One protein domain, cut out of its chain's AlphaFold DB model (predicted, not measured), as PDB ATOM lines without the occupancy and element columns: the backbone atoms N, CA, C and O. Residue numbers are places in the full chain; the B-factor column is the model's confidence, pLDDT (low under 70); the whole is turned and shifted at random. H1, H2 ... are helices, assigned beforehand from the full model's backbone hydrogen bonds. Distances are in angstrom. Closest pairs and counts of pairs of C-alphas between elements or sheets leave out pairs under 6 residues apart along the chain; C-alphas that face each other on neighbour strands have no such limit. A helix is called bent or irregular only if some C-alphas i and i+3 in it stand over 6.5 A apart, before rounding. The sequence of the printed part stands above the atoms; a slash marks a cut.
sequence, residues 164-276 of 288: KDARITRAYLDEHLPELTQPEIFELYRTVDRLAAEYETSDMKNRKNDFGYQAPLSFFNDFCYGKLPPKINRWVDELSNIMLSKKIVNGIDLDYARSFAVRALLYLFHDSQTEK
ATOM      1  N   LYS A 164      32.534  -9.600 -12.678       90.50
ATOM      2  CA  LYS A 164      32.952  -9.956 -11.308       90.50
ATOM      3  C   LYS A 164      33.135  -8.739 -10.400       90.50
ATOM      4  O   LYS A 164      32.846  -8.836  -9.208       90.50
ATOM      5  N   ASP A 165      33.636  -7.632 -10.948       91.19
ATOM      6  CA  ASP A 165      33.800  -6.353 -10.250       91.19
ATOM      7  C   ASP A 165      32.452  -5.826  -9.748       91.19
ATOM      8  O   ASP A 165      32.314  -5.506  -8.564       91.19
ATOM      9  N   ALA A 166      31.440  -5.813 -10.617       91.56
ATOM     10  CA  ALA A 166      30.088  -5.400 -10.267       91.56
ATOM     11  C   ALA A 166      29.448  -6.347  -9.239       91.56
ATOM     12  O   ALA A 166      28.885  -5.870  -8.257       91.56
ATOM     13  N   ARG A 167      29.612  -7.670  -9.387       92.81
ATOM     14  CA  ARG A 167      29.110  -8.655  -8.409       92.81
ATOM     15  C   ARG A 167      29.642  -8.405  -7.000       92.81
ATOM     16  O   ARG A 167      28.876  -8.334  -6.045       92.81
ATOM     17  N   ILE A 168      30.967  -8.296  -6.880       94.00
ATOM     18  CA  ILE A 168      31.650  -8.074  -5.598       94.00
ATOM     19  C   ILE A 168      31.188  -6.754  -4.989       94.00
ATOM     20  O   ILE A 168      30.858  -6.699  -3.810       94.00
ATOM     21  N   THR A 169      31.134  -5.705  -5.807       94.94
ATOM     22  CA  THR A 169      30.769  -4.370  -5.339       94.94
ATOM     23  C   THR A 169      29.303  -4.286  -4.929       94.94
ATOM     24  O   THR A 169      28.989  -3.606  -3.960       94.94
ATOM     25  N   ARG A 170      28.397  -4.996  -5.614       93.00
ATOM     26  CA  ARG A 170      26.983  -5.048  -5.231       93.00
ATOM     27  C   ARG A 170      26.807  -5.722  -3.877       93.00
ATOM     28  O   ARG A 170      26.190  -5.123  -3.009       93.00
ATOM     29  N   ALA A 171      27.413  -6.895  -3.683       92.94
ATOM     30  CA  ALA A 171      27.375  -7.591  -2.397       92.94
ATOM     31  C   ALA A 171      27.953  -6.726  -1.263       92.94
ATOM     32  O   ALA A 171      27.361  -6.638  -0.194       92.94
ATOM     33  N   TYR A 172      29.065  -6.033  -1.526       95.69
ATOM     34  CA  TYR A 172      29.664  -5.096  -0.576       95.69
ATOM     35  C   TYR A 172      28.713  -3.935  -0.241       95.69
ATOM     36  O   TYR A 172      28.525  -3.592   0.920       95.69
ATOM     37  N   LEU A 173      28.068  -3.331  -1.241       94.50
ATOM     38  CA  LEU A 173      27.101  -2.259  -1.005       94.50
ATOM     39  C   LEU A 173      25.870  -2.746  -0.237       94.50
ATOM     40  O   LEU A 173      25.412  -2.034   0.648       94.50
ATOM     41  N   ASP A 174      25.345  -3.934  -0.534       91.19
ATOM     42  CA  ASP A 174      24.189  -4.479   0.186       91.19
ATOM     43  C   ASP A 174      24.483  -4.642   1.698       91.19
ATOM     44  O   ASP A 174      23.585  -4.450   2.518       91.19
ATOM     45  N   GLU A 175      25.739  -4.911   2.076       94.88
ATOM     46  CA  GLU A 175      26.196  -5.003   3.472       94.88
ATOM     47  C   GLU A 175      26.504  -3.634   4.106       94.88
ATOM     48  O   GLU A 175      26.058  -3.348   5.218       94.88
ATOM     49  N   HIS A 176      27.248  -2.775   3.406       96.50
ATOM     50  CA  HIS A 176      27.855  -1.574   3.996       96.50
ATOM     51  C   HIS A 176      27.043  -0.288   3.796       96.50
ATOM     52  O   HIS A 176      27.237   0.698   4.510       96.50
ATOM     53  N   LEU A 177      26.108  -0.252   2.842       93.81
ATOM     54  CA  LEU A 177      25.308   0.943   2.571       93.81
ATOM     55  C   LEU A 177      24.494   1.448   3.782       93.81
ATOM     56  O   LEU A 177      24.435   2.669   3.955       93.81
ATOM     57  N   PRO A 178      23.919   0.588   4.653       94.12
ATOM     58  CA  PRO A 178      23.245   1.032   5.877       94.12
ATOM     59  C   PRO A 178      24.131   1.827   6.843       94.12
ATOM     60  O   PRO A 178      23.610   2.536   7.700       94.12
ATOM     61  N   GLU A 179      25.458   1.743   6.715       94.94
ATOM     62  CA  GLU A 179      26.382   2.509   7.548       94.94
ATOM     63  C   GLU A 179      26.449   3.998   7.178       94.94
ATOM     64  O   GLU A 179      27.097   4.767   7.893       94.94
ATOM     65  N   LEU A 180      25.896   4.405   6.032       94.56
ATOM     66  CA  LEU A 180      25.928   5.794   5.587       94.56
ATOM     67  C   LEU A 180      24.677   6.546   6.018       94.56
ATOM     68  O   LEU A 180      23.537   6.137   5.792       94.56
ATOM     69  N   THR A 181      24.909   7.727   6.568       93.38
ATOM     70  CA  THR A 181      23.868   8.719   6.789       93.38
ATOM     71  C   THR A 181      23.493   9.408   5.476       93.38
ATOM     72  O   THR A 181      24.261   9.455   4.513       93.38
ATOM     73  N   GLN A 182      22.298   9.996   5.428       90.38
ATOM     74  CA  GLN A 182      21.854  10.770   4.267       90.38
ATOM     75  C   GLN A 182      22.835  11.906   3.884       90.38
ATOM     76  O   GLN A 182      23.133  12.029   2.694       90.38
ATOM     77  N   PRO A 183      23.392  12.702   4.822       91.25
ATOM     78  CA  PRO A 183      24.400  13.708   4.484       91.25
ATOM     79  C   PRO A 183      25.659  13.132   3.827       91.25
ATOM     80  O   PRO A 183      26.166  13.725   2.879       91.25
ATOM     81  N   GLU A 184      26.146  11.970   4.279       93.12
ATOM     82  CA  GLU A 184      27.315  11.311   3.679       93.12
ATOM     83  C   GLU A 184      27.028  10.818   2.256       93.12
ATOM     84  O   GLU A 184      27.877  10.941   1.372       93.12
ATOM     85  N   ILE A 185      25.813  10.315   2.012       91.38
ATOM     86  CA  ILE A 185      25.357   9.922   0.674       91.38
ATOM     87  C   ILE A 185      25.393  11.132  -0.261       91.38
ATOM     88  O   ILE A 185      25.998  11.067  -1.330       91.38
ATOM     89  N   PHE A 186      24.792  12.255   0.140       88.12
ATOM     90  CA  PHE A 186      24.783  13.462  -0.687       88.12
ATOM     91  C   PHE A 186      26.170  14.093  -0.842       88.12
ATOM     92  O   PHE A 186      26.469  14.635  -1.903       88.12
ATOM     93  N   GLU A 187      27.045  13.995   0.161       91.06
ATOM     94  CA  GLU A 187      28.436  14.447   0.049       91.06
ATOM     95  C   GLU A 187      29.193  13.724  -1.074       91.06
ATOM     96  O   GLU A 187      29.930  14.367  -1.830       91.06
ATOM     97  N   LEU A 188      28.964  12.416  -1.248       92.62
ATOM     98  CA  LEU A 188      29.536  11.670  -2.369       92.62
ATOM     99  C   LEU A 188      29.089  12.254  -3.710       92.62
ATOM    100  O   LEU A 188      29.931  12.495  -4.573       92.62
ATOM    101  N   TYR A 189      27.795  12.535  -3.871       89.44
ATOM    102  CA  TYR A 189      27.291  13.141  -5.100       89.44
ATOM    103  C   TYR A 189      27.980  14.484  -5.396       89.44
ATOM    104  O   TYR A 189      28.391  14.696  -6.536       89.44
ATOM    105  N   ARG A 190      28.193  15.379  -4.410       87.06
ATOM    106  CA  ARG A 190      28.751  16.724  -4.724       87.06
ATOM    107  C   ARG A 190      30.222  16.632  -5.004       87.06
ATOM    108  O   ARG A 190      30.730  17.340  -5.869       87.06
ATOM    109  N   THR A 191      30.890  15.728  -4.300       92.12
ATOM    110  CA  THR A 191      32.270  15.391  -4.598       92.12
ATOM    111  C   THR A 191      32.398  14.896  -6.036       92.12
ATOM    112  O   THR A 191      33.231  15.418  -6.769       92.12
ATOM    113  N   VAL A 192      31.554  13.966  -6.481       91.31
ATOM    114  CA  VAL A 192      31.604  13.424  -7.846       91.31
ATOM    115  C   VAL A 192      31.264  14.475  -8.904       91.31
ATOM    116  O   VAL A 192      31.984  14.576  -9.894       91.31
ATOM    117  N   ASP A 193      30.243  15.308  -8.694       87.06
ATOM    118  CA  ASP A 193      29.901  16.391  -9.625       87.06
ATOM    119  C   ASP A 193      31.026  17.434  -9.740       87.06
ATOM    120  O   ASP A 193      31.369  17.867 -10.848       87.06
ATOM    121  N   ARG A 194      31.653  17.804  -8.615       89.81
ATOM    122  CA  ARG A 194      32.843  18.668  -8.598       89.81
ATOM    123  C   ARG A 194      33.999  18.016  -9.358       89.81
ATOM    124  O   ARG A 194      34.588  18.650 -10.231       89.81
ATOM    125  N   LEU A 195      34.297  16.748  -9.070       92.31
ATOM    126  CA  LEU A 195      35.364  16.004  -9.738       92.31
ATOM    127  C   LEU A 195      35.110  15.863 -11.237       92.31
ATOM    128  O   LEU A 195      36.058  15.915 -12.011       92.31
ATOM    129  N   ALA A 196      33.854  15.713 -11.664       89.31
ATOM    130  CA  ALA A 196      33.506  15.669 -13.077       89.31
ATOM    131  C   ALA A 196      33.853  16.993 -13.768       89.31
ATOM    132  O   ALA A 196      34.424  16.976 -14.854       89.31
ATOM    133  N   ALA A 197      33.568  18.140 -13.143       88.75
ATOM    134  CA  ALA A 197      33.960  19.446 -13.679       88.75
ATOM    135  C   ALA A 197      35.491  19.632 -13.723       88.75
ATOM    136  O   ALA A 197      36.028  20.139 -14.708       88.75
ATOM    137  N   GLU A 198      36.203  19.181 -12.688       92.75
ATOM    138  CA  GLU A 198      37.671  19.223 -12.647       92.75
ATOM    139  C   GLU A 198      38.297  18.317 -13.714       92.75
ATOM    140  O   GLU A 198      39.208  18.733 -14.426       92.75
ATOM    141  N   TYR A 199      37.780  17.099 -13.886       91.75
ATOM    142  CA  TYR A 199      38.263  16.152 -14.886       91.75
ATOM    143  C   TYR A 199      38.126  16.700 -16.311       91.75
ATOM    144  O   TYR A 199      39.054  16.561 -17.108       91.75
ATOM    145  N   GLU A 200      37.014  17.377 -16.616       90.00
ATOM    146  CA  GLU A 200      36.751  17.978 -17.930       90.00
ATOM    147  C   GLU A 200      37.801  19.013 -18.357       90.00
ATOM    148  O   GLU A 200      38.040  19.173 -19.554       90.00
ATOM    149  N   THR A 201      38.435  19.681 -17.391       90.62
ATOM    150  CA  THR A 201      39.496  20.678 -17.616       90.62
ATOM    151  C   THR A 201      40.896  20.142 -17.318       90.62
ATOM    152  O   THR A 201      41.880  20.856 -17.492       90.62
ATOM    153  N   SER A 202      41.005  18.883 -16.887       90.94
ATOM    154  CA  SER A 202      42.278  18.263 -16.536       90.94
ATOM    155  C   SER A 202      43.043  17.774 -17.766       90.94
ATOM    156  O   SER A 202      42.463  17.241 -18.716       90.94
ATOM    157  N   ASP A 203      44.374  17.822 -17.692       89.75
ATOM    158  CA  ASP A 203      45.241  17.214 -18.708       89.75
ATOM    159  C   ASP A 203      44.988  15.711 -18.858       89.75
ATOM    160  O   ASP A 203      45.158  15.152 -19.939       89.75
ATOM    161  N   MET A 204      44.551  15.052 -17.778       90.31
ATOM    162  CA  MET A 204      44.299  13.614 -17.725       90.31
ATOM    163  C   MET A 204      43.296  13.162 -18.787       90.31
ATOM    164  O   MET A 204      43.578  12.204 -19.500       90.31
ATOM    165  N   LYS A 205      42.194  13.897 -18.971       87.06
ATOM    166  CA  LYS A 205      41.174  13.596 -19.989       87.06
ATOM    167  C   LYS A 205      41.744  13.558 -21.412       87.06
ATOM    168  O   LYS A 205      41.278  12.790 -22.255       87.06
ATOM    169  N   ASN A 206      42.745  14.393 -21.683       88.06
ATOM    170  CA  ASN A 206      43.342  14.544 -23.007       88.06
ATOM    171  C   ASN A 206      44.582  13.667 -23.214       88.06
ATOM    172  O   ASN A 206      45.113  13.643 -24.324       88.06
ATOM    173  N   ARG A 207      45.036  12.921 -22.196       90.38
ATOM    174  CA  ARG A 207      46.184  12.017 -22.335       90.38
ATOM    175  C   ARG A 207      45.882  10.949 -23.374       90.38
ATOM    176  O   ARG A 207      44.910  10.199 -23.258       90.38
ATOM    177  N   LYS A 208      46.743  10.870 -24.387       89.00
ATOM    178  CA  LYS A 208      46.710   9.831 -25.412       89.00
ATOM    179  C   LYS A 208      47.927   8.922 -25.285       89.00
ATOM    180  O   LYS A 208      48.974   9.363 -24.823       89.00
ATOM    181  N   ASN A 209      47.772   7.660 -25.665       86.31
ATOM    182  CA  ASN A 209      48.896   6.763 -25.902       86.31
ATOM    183  C   ASN A 209      49.518   7.030 -27.284       86.31
ATOM    184  O   ASN A 209      48.987   7.819 -28.070       86.31
ATOM    185  N   ASP A 210      50.604   6.325 -27.598       87.25
ATOM    186  CA  ASP A 210      51.363   6.477 -28.852       87.25
ATOM    187  C   ASP A 210      50.533   6.217 -30.123       87.25
ATOM    188  O   ASP A 210      50.916   6.613 -31.220       87.25
ATOM    189  N   PHE A 211      49.368   5.582 -29.982       84.75
ATOM    190  CA  PHE A 211      48.434   5.289 -31.068       84.75
ATOM    191  C   PHE A 211      47.280   6.302 -31.164       84.75
ATOM    192  O   PHE A 211      46.342   6.097 -31.932       84.75
ATOM    193  N   GLY A 212      47.303   7.377 -30.370       81.56
ATOM    194  CA  GLY A 212      46.262   8.407 -30.356       81.56
ATOM    195  C   GLY A 212      44.974   8.012 -29.621       81.56
ATOM    196  O   GLY A 212      44.036   8.812 -29.559       81.56
ATOM    197  N   TYR A 213      44.911   6.817 -29.021       84.12
ATOM    198  CA  TYR A 213      43.804   6.409 -28.147       84.12
ATOM    199  C   TYR A 213      43.978   6.988 -26.748       84.12
ATOM    200  O   TYR A 213      45.075   7.375 -26.365       84.12
ATOM    201  N   GLN A 214      42.896   7.054 -25.968       82.94
ATOM    202  CA  GLN A 214      42.973   7.499 -24.576       82.94
ATOM    203  C   GLN A 214      43.978   6.643 -23.788       82.94
ATOM    204  O   GLN A 214      43.981   5.417 -23.905       82.94
ATOM    205  N   ALA A 215      44.868   7.301 -23.043       86.62
ATOM    206  CA  ALA A 215      45.933   6.622 -22.316       86.62
ATOM    207  C   ALA A 215      45.355   5.688 -21.234       86.62
ATOM    208  O   ALA A 215      44.296   5.983 -20.671       86.62
ATOM    209  N   PRO A 216      46.031   4.576 -20.901       85.50
ATOM    210  CA  PRO A 216      45.660   3.771 -19.743       85.50
ATOM    211  C   PRO A 216      45.570   4.614 -18.468       85.50
ATOM    212  O   PRO A 216      46.344   5.557 -18.298       85.50
ATOM    213  N   LEU A 217      44.629   4.264 -17.586       87.38
ATOM    214  CA  LEU A 217      44.407   4.941 -16.304       87.38
ATOM    215  C   LEU A 217      44.227   6.463 -16.445       87.38
ATOM    216  O   LEU A 217      44.786   7.240 -15.675       87.38
ATOM    217  N   SER A 218      43.502   6.906 -17.475       89.44
ATOM    218  CA  SER A 218      43.217   8.324 -17.727       89.44
ATOM    219  C   SER A 218      41.722   8.643 -17.795       89.44
ATOM    220  O   SER A 218      41.346   9.738 -18.208       89.44
ATOM    221  N   PHE A 219      40.867   7.698 -17.400       88.56
ATOM    222  CA  PHE A 219      39.422   7.871 -17.370       88.56
ATOM    223  C   PHE A 219      38.969   8.594 -16.097       88.56
ATOM    224  O   PHE A 219      39.718   8.788 -15.139       88.56
ATOM    225  N   PHE A 220      37.696   8.987 -16.072       89.94
ATOM    226  CA  PHE A 220      37.114   9.714 -14.946       89.94
ATOM    227  C   PHE A 220      37.207   8.945 -13.616       89.94
ATOM    228  O   PHE A 220      37.537   9.521 -12.585       89.94
ATOM    229  N   ASN A 221      36.970   7.633 -13.627       90.62
ATOM    230  CA  ASN A 221      37.071   6.794 -12.431       90.62
ATOM    231  C   ASN A 221      38.508   6.721 -11.884       90.62
ATOM    232  O   ASN A 221      38.687   6.706 -10.669       90.62
ATOM    233  N   ASP A 222      39.521   6.760 -12.755       92.31
ATOM    234  CA  ASP A 222      40.922   6.865 -12.336       92.31
ATOM    235  C   ASP A 222      41.183   8.223 -11.669       92.31
ATOM    236  O   ASP A 222      41.809   8.304 -10.614       92.31
ATOM    237  N   PHE A 223      40.643   9.303 -12.251       93.31
ATOM    238  CA  PHE A 223      40.780  10.658 -11.714       93.31
ATOM    239  C   PHE A 223      40.149  10.814 -10.324       93.31
ATOM    240  O   PHE A 223      40.627  11.630  -9.530       93.31
ATOM    241  N   CYS A 224      39.085  10.059 -10.041       94.62
ATOM    242  CA  CYS A 224      38.361  10.073  -8.773       94.62
ATOM    243  C   CYS A 224      39.083   9.345  -7.631       94.62
ATOM    244  O   CYS A 224      38.797   9.639  -6.468       94.62
ATOM    245  N   TYR A 225      39.997   8.412  -7.925       94.81
ATOM    246  CA  TYR A 225      40.688   7.655  -6.882       94.81
ATOM    247  C   TYR A 225      41.419   8.588  -5.901       94.81
ATOM    248  O   TYR A 225      42.110   9.526  -6.302       94.81
ATOM    249  N   GLY A 226      41.233   8.355  -4.597       95.12
ATOM    250  CA  GLY A 226      41.820   9.166  -3.525       95.12
ATOM    251  C   GLY A 226      41.166  10.537  -3.311       95.12
ATOM    252  O   GLY A 226      41.545  11.244  -2.380       95.12
ATOM    253  N   LYS A 227      40.165  10.919  -4.119       97.00
ATOM    254  CA  LYS A 227      39.479  12.224  -4.031       97.00
ATOM    255  C   LYS A 227      38.010  12.135  -3.608       97.00
ATOM    256  O   LYS A 227      37.349  13.169  -3.526       97.00
ATOM    257  N   LEU A 228      37.498  10.927  -3.361       97.19
ATOM    258  CA  LEU A 228      36.153  10.710  -2.819       97.19
ATOM    259  C   LEU A 228      36.125  10.999  -1.302       97.19
ATOM    260  O   LEU A 228      37.187  11.136  -0.687       97.19
ATOM    261  N   PRO A 229      34.943  11.087  -0.661       97.06
ATOM    262  CA  PRO A 229      34.868  11.246   0.789       97.06
ATOM    263  C   PRO A 229      35.647  10.140   1.531       97.06
ATOM    264  O   PRO A 229      35.679   9.004   1.049       97.06
ATOM    265  N   PRO A 230      36.245  10.410   2.710       96.38
ATOM    266  CA  PRO A 230      37.178   9.483   3.363       96.38
ATOM    267  C   PRO A 230      36.643   8.061   3.566       96.38
ATOM    268  O   PRO A 230      37.361   7.089   3.336       96.38
ATOM    269  N   LYS A 231      35.367   7.930   3.952       96.44
ATOM    270  CA  LYS A 231      34.711   6.626   4.117       96.44
ATOM    271  C   LYS A 231      34.576   5.876   2.788       96.44
ATOM    272  O   LYS A 231      34.839   4.683   2.729       96.44
ATOM    273  N   ILE A 232      34.263   6.594   1.712       97.50
ATOM    274  CA  ILE A 232      34.147   6.030   0.366       97.50
ATOM    275  C   ILE A 232      35.520   5.621  -0.181       97.50
ATOM    276  O   ILE A 232      35.638   4.543  -0.752       97.50
ATOM    277  N   ASN A 233      36.578   6.412   0.035       97.62
ATOM    278  CA  ASN A 233      37.940   6.001  -0.339       97.62
ATOM    279  C   ASN A 233      38.368   4.718   0.388       97.62
ATOM    280  O   ASN A 233      38.954   3.839  -0.237       97.62
ATOM    281  N   ARG A 234      38.021   4.571   1.676       97.75
ATOM    282  CA  ARG A 234      38.273   3.326   2.415       97.75
ATOM    283  C   ARG A 234      37.575   2.135   1.757       97.75
ATOM    284  O   ARG A 234      38.216   1.116   1.526       97.75
ATOM    285  N   TRP A 235      36.299   2.280   1.399       98.06
ATOM    286  CA  TRP A 235      35.558   1.238   0.681       98.06
ATOM    287  C   TRP A 235      36.191   0.900  -0.672       98.06
ATOM    288  O   TRP A 235      36.280  -0.268  -1.039       98.06
ATOM    289  N   VAL A 236      36.683   1.905  -1.405       97.88
ATOM    290  CA  VAL A 236      37.420   1.685  -2.657       97.88
ATOM    291  C   VAL A 236      38.688   0.870  -2.411       97.88
ATOM    292  O   VAL A 236      38.939  -0.066  -3.165       97.88
ATOM    293  N   ASP A 237      39.475   1.170  -1.375       97.81
ATOM    294  CA  ASP A 237      40.688   0.408  -1.057       97.81
ATOM    295  C   ASP A 237      40.362  -1.044  -0.655       97.81
ATOM    296  O   ASP A 237      41.011  -1.982  -1.126       97.81
ATOM    297  N   GLU A 238      39.320  -1.257   0.152       97.88
ATOM    298  CA  GLU A 238      38.836  -2.592   0.528       97.88
ATOM    299  C   GLU A 238      38.383  -3.395  -0.700       97.88
ATOM    300  O   GLU A 238      38.859  -4.512  -0.926       97.88
ATOM    301  N   LEU A 239      37.545  -2.802  -1.554       97.44
ATOM    302  CA  LEU A 239      37.102  -3.406  -2.812       97.44
ATOM    303  C   LEU A 239      38.277  -3.713  -3.744       97.44
ATOM    304  O   LEU A 239      38.337  -4.807  -4.305       97.44
ATOM    305  N   SER A 240      39.240  -2.800  -3.868       96.56
ATOM    306  CA  SER A 240      40.440  -2.996  -4.692       96.56
ATOM    307  C   SER A 240      41.246  -4.208  -4.221       96.56
ATOM    308  O   SER A 240      41.647  -5.042  -5.033       96.56
ATOM    309  N   ASN A 241      41.421  -4.367  -2.906       96.50
ATOM    310  CA  ASN A 241      42.106  -5.521  -2.318       96.50
ATOM    311  C   ASN A 241      41.338  -6.832  -2.547       96.50
ATOM    312  O   ASN A 241      41.938  -7.873  -2.849       96.50
ATOM    313  N   ILE A 242      40.004  -6.803  -2.468       95.56
ATOM    314  CA  ILE A 242      39.166  -7.964  -2.800       95.56
ATOM    315  C   ILE A 242      39.319  -8.320  -4.287       95.56
ATOM    316  O   ILE A 242      39.485  -9.490  -4.631       95.56
ATOM    317  N   MET A 243      39.306  -7.328  -5.177       93.81
ATOM    318  CA  MET A 243      39.445  -7.523  -6.622       93.81
ATOM    319  C   MET A 243      40.818  -8.095  -7.003       93.81
ATOM    320  O   MET A 243      40.887  -9.031  -7.808       93.81
ATOM    321  N   LEU A 244      41.890  -7.598  -6.376       92.94
ATOM    322  CA  LEU A 244      43.249  -8.129  -6.513       92.94
ATOM    323  C   LEU A 244      43.350  -9.578  -6.041       92.94
ATOM    324  O   LEU A 244      43.803 -10.447  -6.786       92.94
ATOM    325  N   SER A 245      42.902  -9.856  -4.814       91.81
ATOM    326  CA  SER A 245      43.012 -11.195  -4.219       91.81
ATOM    327  C   SER A 245      42.203 -12.237  -4.995       91.81
ATOM    328  O   SER A 245      42.667 -13.360  -5.195       91.81
ATOM    329  N   LYS A 246      41.029 -11.854  -5.510       89.19
ATOM    330  CA  LYS A 246      40.183 -12.713  -6.350       89.19
ATOM    331  C   LYS A 246      40.618 -12.765  -7.817       89.19
ATOM    332  O   LYS A 246      39.987 -13.498  -8.579       89.19
ATOM    333  N   LYS A 247      41.660 -12.020  -8.214       85.69
ATOM    334  CA  LYS A 247      42.173 -11.935  -9.593       85.69
ATOM    335  C   LYS A 247      41.035 -11.774 -10.601       85.69
ATOM    336  O   LYS A 247      40.873 -12.591 -11.509       85.69
ATOM    337  N   ILE A 248      40.191 -10.755 -10.397       83.75
ATOM    338  CA  ILE A 248      38.985 -10.562 -11.223       83.75
ATOM    339  C   ILE A 248      39.318 -10.489 -12.719       83.75
ATOM    340  O   ILE A 248      38.553 -10.993 -13.540       83.75
ATOM    341  N   VAL A 249      40.503  -9.961 -13.040       79.56
ATOM    342  CA  VAL A 249      41.135  -9.965 -14.355       79.56
ATOM    343  C   VAL A 249      42.565 -10.492 -14.184       79.56
ATOM    344  O   VAL A 249      43.240 -10.205 -13.193       79.56
ATOM    345  N   ASN A 250      43.032 -11.303 -15.131       79.81
ATOM    346  CA  ASN A 250      44.370 -11.887 -15.065       79.81
ATOM    347  C   ASN A 250      45.444 -10.802 -15.204       79.81
ATOM    348  O   ASN A 250      45.429 -10.044 -16.170       79.81
ATOM    349  N   GLY A 251      46.395 -10.776 -14.269       80.38
ATOM    350  CA  GLY A 251      47.540  -9.866 -14.326       80.38
ATOM    351  C   GLY A 251      47.225  -8.408 -13.992       80.38
ATOM    352  O   GLY A 251      48.038  -7.551 -14.317       80.38
ATOM    353  N   ILE A 252      46.081  -8.115 -13.359       85.25
ATOM    354  CA  ILE A 252      45.823  -6.754 -12.871       85.25
ATOM    355  C   ILE A 252      46.793  -6.365 -11.767       85.25
ATOM    356  O   ILE A 252      47.088  -7.159 -10.870       85.25
ATOM    357  N   ASP A 253      47.238  -5.117 -11.827       91.06
ATOM    358  CA  ASP A 253      47.901  -4.443 -10.724       91.06
ATOM    359  C   ASP A 253      46.887  -3.679  -9.856       91.06
ATOM    360  O   ASP A 253      45.669  -3.687 -10.086       91.06
ATOM    361  N   LEU A 254      47.407  -3.046  -8.805       92.69
ATOM    362  CA  LEU A 254      46.612  -2.309  -7.834       92.69
ATOM    363  C   LEU A 254      45.904  -1.094  -8.444       92.69
ATOM    364  O   LEU A 254      44.784  -0.793  -8.037       92.69
ATOM    365  N   ASP A 255      46.505  -0.417  -9.417       91.56
ATOM    366  CA  ASP A 255      45.919   0.792  -9.994       91.56
ATOM    367  C   ASP A 255      44.730   0.449 -10.894       91.56
ATOM    368  O   ASP A 255      43.682   1.093 -10.806       91.56
ATOM    369  N   TYR A 256      44.811  -0.647 -11.655       91.12
ATOM    370  CA  TYR A 256      43.640  -1.186 -12.350       91.12
ATOM    371  C   TYR A 256      42.563  -1.675 -11.381       91.12
ATOM    372  O   TYR A 256      41.381  -1.421 -11.612       91.12
ATOM    373  N   ALA A 257      42.927  -2.347 -10.286       93.94
ATOM    374  CA  ALA A 257      41.943  -2.776  -9.292       93.94
ATOM    375  C   ALA A 257      41.188  -1.585  -8.676       93.94
ATOM    376  O   ALA A 257      39.963  -1.629  -8.568       93.94
ATOM    377  N   ARG A 258      41.896  -0.490  -8.368       95.06
ATOM    378  CA  ARG A 258      41.309   0.785  -7.918       95.06
ATOM    379  C   ARG A 258      40.399   1.404  -8.963       95.06
ATOM    380  O   ARG A 258      39.284   1.809  -8.642       95.06
ATOM    381  N   SER A 259      40.843   1.420 -10.216       91.94
ATOM    382  CA  SER A 259      40.061   1.884 -11.360       91.94
ATOM    383  C   SER A 259      38.713   1.155 -11.456       91.94
ATOM    384  O   SER A 259      37.657   1.799 -11.508       91.94
ATOM    385  N   PHE A 260      38.734  -0.183 -11.403       91.56
ATOM    386  CA  PHE A 260      37.534  -1.023 -11.414       91.56
ATOM    387  C   PHE A 260      36.656  -0.796 -10.181       91.56
ATOM    388  O   PHE A 260      35.442  -0.647 -10.333       91.56
ATOM    389  N   ALA A 261      37.251  -0.717  -8.987       95.25
ATOM    390  CA  ALA A 261      36.534  -0.485  -7.738       95.25
ATOM    391  C   ALA A 261      35.784   0.851  -7.748       95.25
ATOM    392  O   ALA A 261      34.585   0.863  -7.489       95.25
ATOM    393  N   VAL A 262      36.437   1.961  -8.124       95.44
ATOM    394  CA  VAL A 262      35.769   3.270  -8.225       95.44
ATOM    395  C   VAL A 262      34.626   3.210  -9.230       95.44
ATOM    396  O   VAL A 262      33.515   3.645  -8.930       95.44
ATOM    397  N   ARG A 263      34.872   2.656 -10.422       91.88
ATOM    398  CA  ARG A 263      33.852   2.569 -11.469       91.88
ATOM    399  C   ARG A 263      32.639   1.782 -10.979       91.88
ATOM    400  O   ARG A 263      31.536   2.320 -10.972       91.88
ATOM    401  N   ALA A 264      32.836   0.541 -10.539       92.62
ATOM    402  CA  ALA A 264      31.746  -0.311 -10.074       92.62
ATOM    403  C   ALA A 264      30.991   0.321  -8.901       92.62
ATOM    404  O   ALA A 264      29.759   0.319  -8.905       92.62
ATOM    405  N   LEU A 265      31.718   0.920  -7.951       95.19
ATOM    406  CA  LEU A 265      31.134   1.559  -6.779       95.19
ATOM    407  C   LEU A 265      30.215   2.704  -7.185       95.19
ATOM    408  O   LEU A 265      29.064   2.708  -6.774       95.19
ATOM    409  N   LEU A 266      30.663   3.636  -8.027       92.50
ATOM    410  CA  LEU A 266      29.847   4.795  -8.400       92.50
ATOM    411  C   LEU A 266      28.602   4.416  -9.221       92.50
ATOM    412  O   LEU A 266      27.559   5.053  -9.081       92.50
ATOM    413  N   TYR A 267      28.679   3.390 -10.075       89.44
ATOM    414  CA  TYR A 267      27.504   2.890 -10.804       89.44
ATOM    415  C   TYR A 267      26.481   2.256  -9.854       89.44
ATOM    416  O   TYR A 267      25.311   2.635  -9.852       89.44
ATOM    417  N   LEU A 268      26.921   1.299  -9.036       91.19
ATOM    418  CA  LEU A 268      26.024   0.512  -8.190       91.19
ATOM    419  C   LEU A 268      25.535   1.292  -6.970       91.19
ATOM    420  O   LEU A 268      24.416   1.075  -6.516       91.19
ATOM    421  N   PHE A 269      26.338   2.229  -6.464       92.25
ATOM    422  CA  PHE A 269      25.921   3.138  -5.405       92.25
ATOM    423  C   PHE A 269      24.757   4.001  -5.872       92.25
ATOM    424  O   PHE A 269      23.771   4.127  -5.144       92.25
ATOM    425  N   HIS A 270      24.863   4.568  -7.082       88.56
ATOM    426  CA  HIS A 270      23.806   5.384  -7.659       88.56
ATOM    427  C   HIS A 270      22.496   4.610  -7.761       88.56
ATOM    428  O   HIS A 270      21.483   5.032  -7.208       88.56
ATOM    429  N   ASP A 271      22.569   3.427  -8.366       88.00
ATOM    430  CA  ASP A 271      21.449   2.506  -8.488       88.00
ATOM    431  C   ASP A 271      20.787   2.181  -7.138       88.00
ATOM    432  O   ASP A 271      19.567   2.271  -7.015       88.00
ATOM    433  N   SER A 272      21.582   1.894  -6.100       89.19
ATOM    434  CA  SER A 272      21.066   1.615  -4.755       89.19
ATOM    435  C   SER A 272      20.378   2.817  -4.088       89.19
ATOM    436  O   SER A 272      19.611   2.624  -3.147       89.19
ATOM    437  N   GLN A 273      20.635   4.053  -4.536       87.44
ATOM    438  CA  GLN A 273      19.997   5.252  -3.979       87.44
ATOM    439  C   GLN A 273      18.729   5.673  -4.722       87.44
ATOM    440  O   GLN A 273      17.918   6.399  -4.147       87.44
ATOM    441  N   THR A 274      18.558   5.254  -5.976       82.56
ATOM    442  CA  THR A 274      17.512   5.752  -6.879       82.56
ATOM    443  C   THR A 274      16.101   5.613  -6.311       82.56
ATOM    444  O   THR A 274      15.307   6.545  -6.413       82.56
ATOM    445  N   GLU A 275      15.799   4.485  -5.669       82.56
ATOM    446  CA  GLU A 275      14.480   4.232  -5.081       82.56
ATOM    447  C   GLU A 275      14.201   5.137  -3.874       82.56
ATOM    448  O   GLU A 275      13.142   5.753  -3.769       82.56
ATOM    449  N   LYS A 276      15.179   5.257  -2.970       83.69
ATOM    450  CA  LYS A 276      15.041   6.021  -1.724       83.69
ATOM    451  C   LYS A 276      15.100   7.532  -1.955       83.69
ATOM    452  O   LYS A 276      14.459   8.299  -1.238       83.69
TER     453      LYS A 276
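This is residues 164 to 276 of the 288 residues of an uncharacterized protein of Colidextribacter sp. OB.20 (UniProt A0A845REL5). A long helix, H6, runs through the middle, with H1 and H5 packed on it at steep angles and the short H4 between it and another long helix, H2, which makes one side of the domain. Residues 207 to 219, with no named element, loop out past the little H3 to one end of the longest axis. The printed part has 113 residues with six named helices, H1 to H6 in order along the chain, and no named strand: the class is all helix. The whole is compact, with a radius of gyration of the C-alphas of 14.5 A, and spans 45 by 33 by 23 A.

H1, residues 164 to 179, begins at C-alpha 164 (32.952, -9.956, -11.308) and is 23.5 A long. It has a kink of 37 degrees near residue 173 and is irregular, with C-alphas 175 and 178 7.1 A apart. H2, residues 182 to 201, is 29.8 A long and ends at C-alpha 201 (39.496, 20.678, -17.616). H3, residues 203 to 206, and H4, residues 220 to 224, measure 5.4 A and 6.3 A. H5, residues 230 to 245, is 22.8 A long. H6, residues 254 to 274, is 30.2 A long and ends at C-alpha 274 (17.512, 5.752, -6.879).

H6 is the hub, touching three other helices. H5 touches it at a steep tilt of 58 degrees, opposite ways; their closest C-alphas, of Ser 240 and Ala 257, are 4.8 A apart. H1 touches residues 260 to 269 of H6 at a steep tilt of 56 degrees, the same way, with the closest C-alphas, Ala 166 and Ala 264, at 5.4 A. With residues 165 to 172 alone, H1 touches residues 239 to 243 of H5; the closest C-alphas, Asp 165 and Met 243, are 6.8 A apart, and the shallow tilt of 34.6 degrees, opposite ways, is only just short of steep. The helix packing is mostly crossed, but only just, with 1 of 3 pairs at a shallow tilt. H4 touches residues 258 to 263 of H6, closest at the C-alphas of Asp 222 and Ser 259, 5.1 A. H4 also touches residues 192 to 199 of H2, closest at the C-alphas of Tyr 199 and Phe 220, 6.5 A. H2 and H6 are near each other, with 8 pairs of C-alphas within 10 A. H3 is close to H4 but not clearly touching it, the closest C-alphas, Lys 205 and Phe 220, being 7.5 A apart; H3 is apart from H1, H5 and H6. Every O i to N i+4 pair is within hydrogen-bond range in H4, H5 and H6, against 10 of 12 in H1 and 15 of 16 in H2; H3 is too short for such a pair.

The two C-alphas farthest apart, those of Asp 210 and Lys 276, are 45.3 A apart. The printed part has no cut. The link from H3 to H4, 13 residues, is long; that from H5 to H6 is short, and the other three are tight. The mean pLDDT of the printed part is 91.2, and no printed residue is under 70.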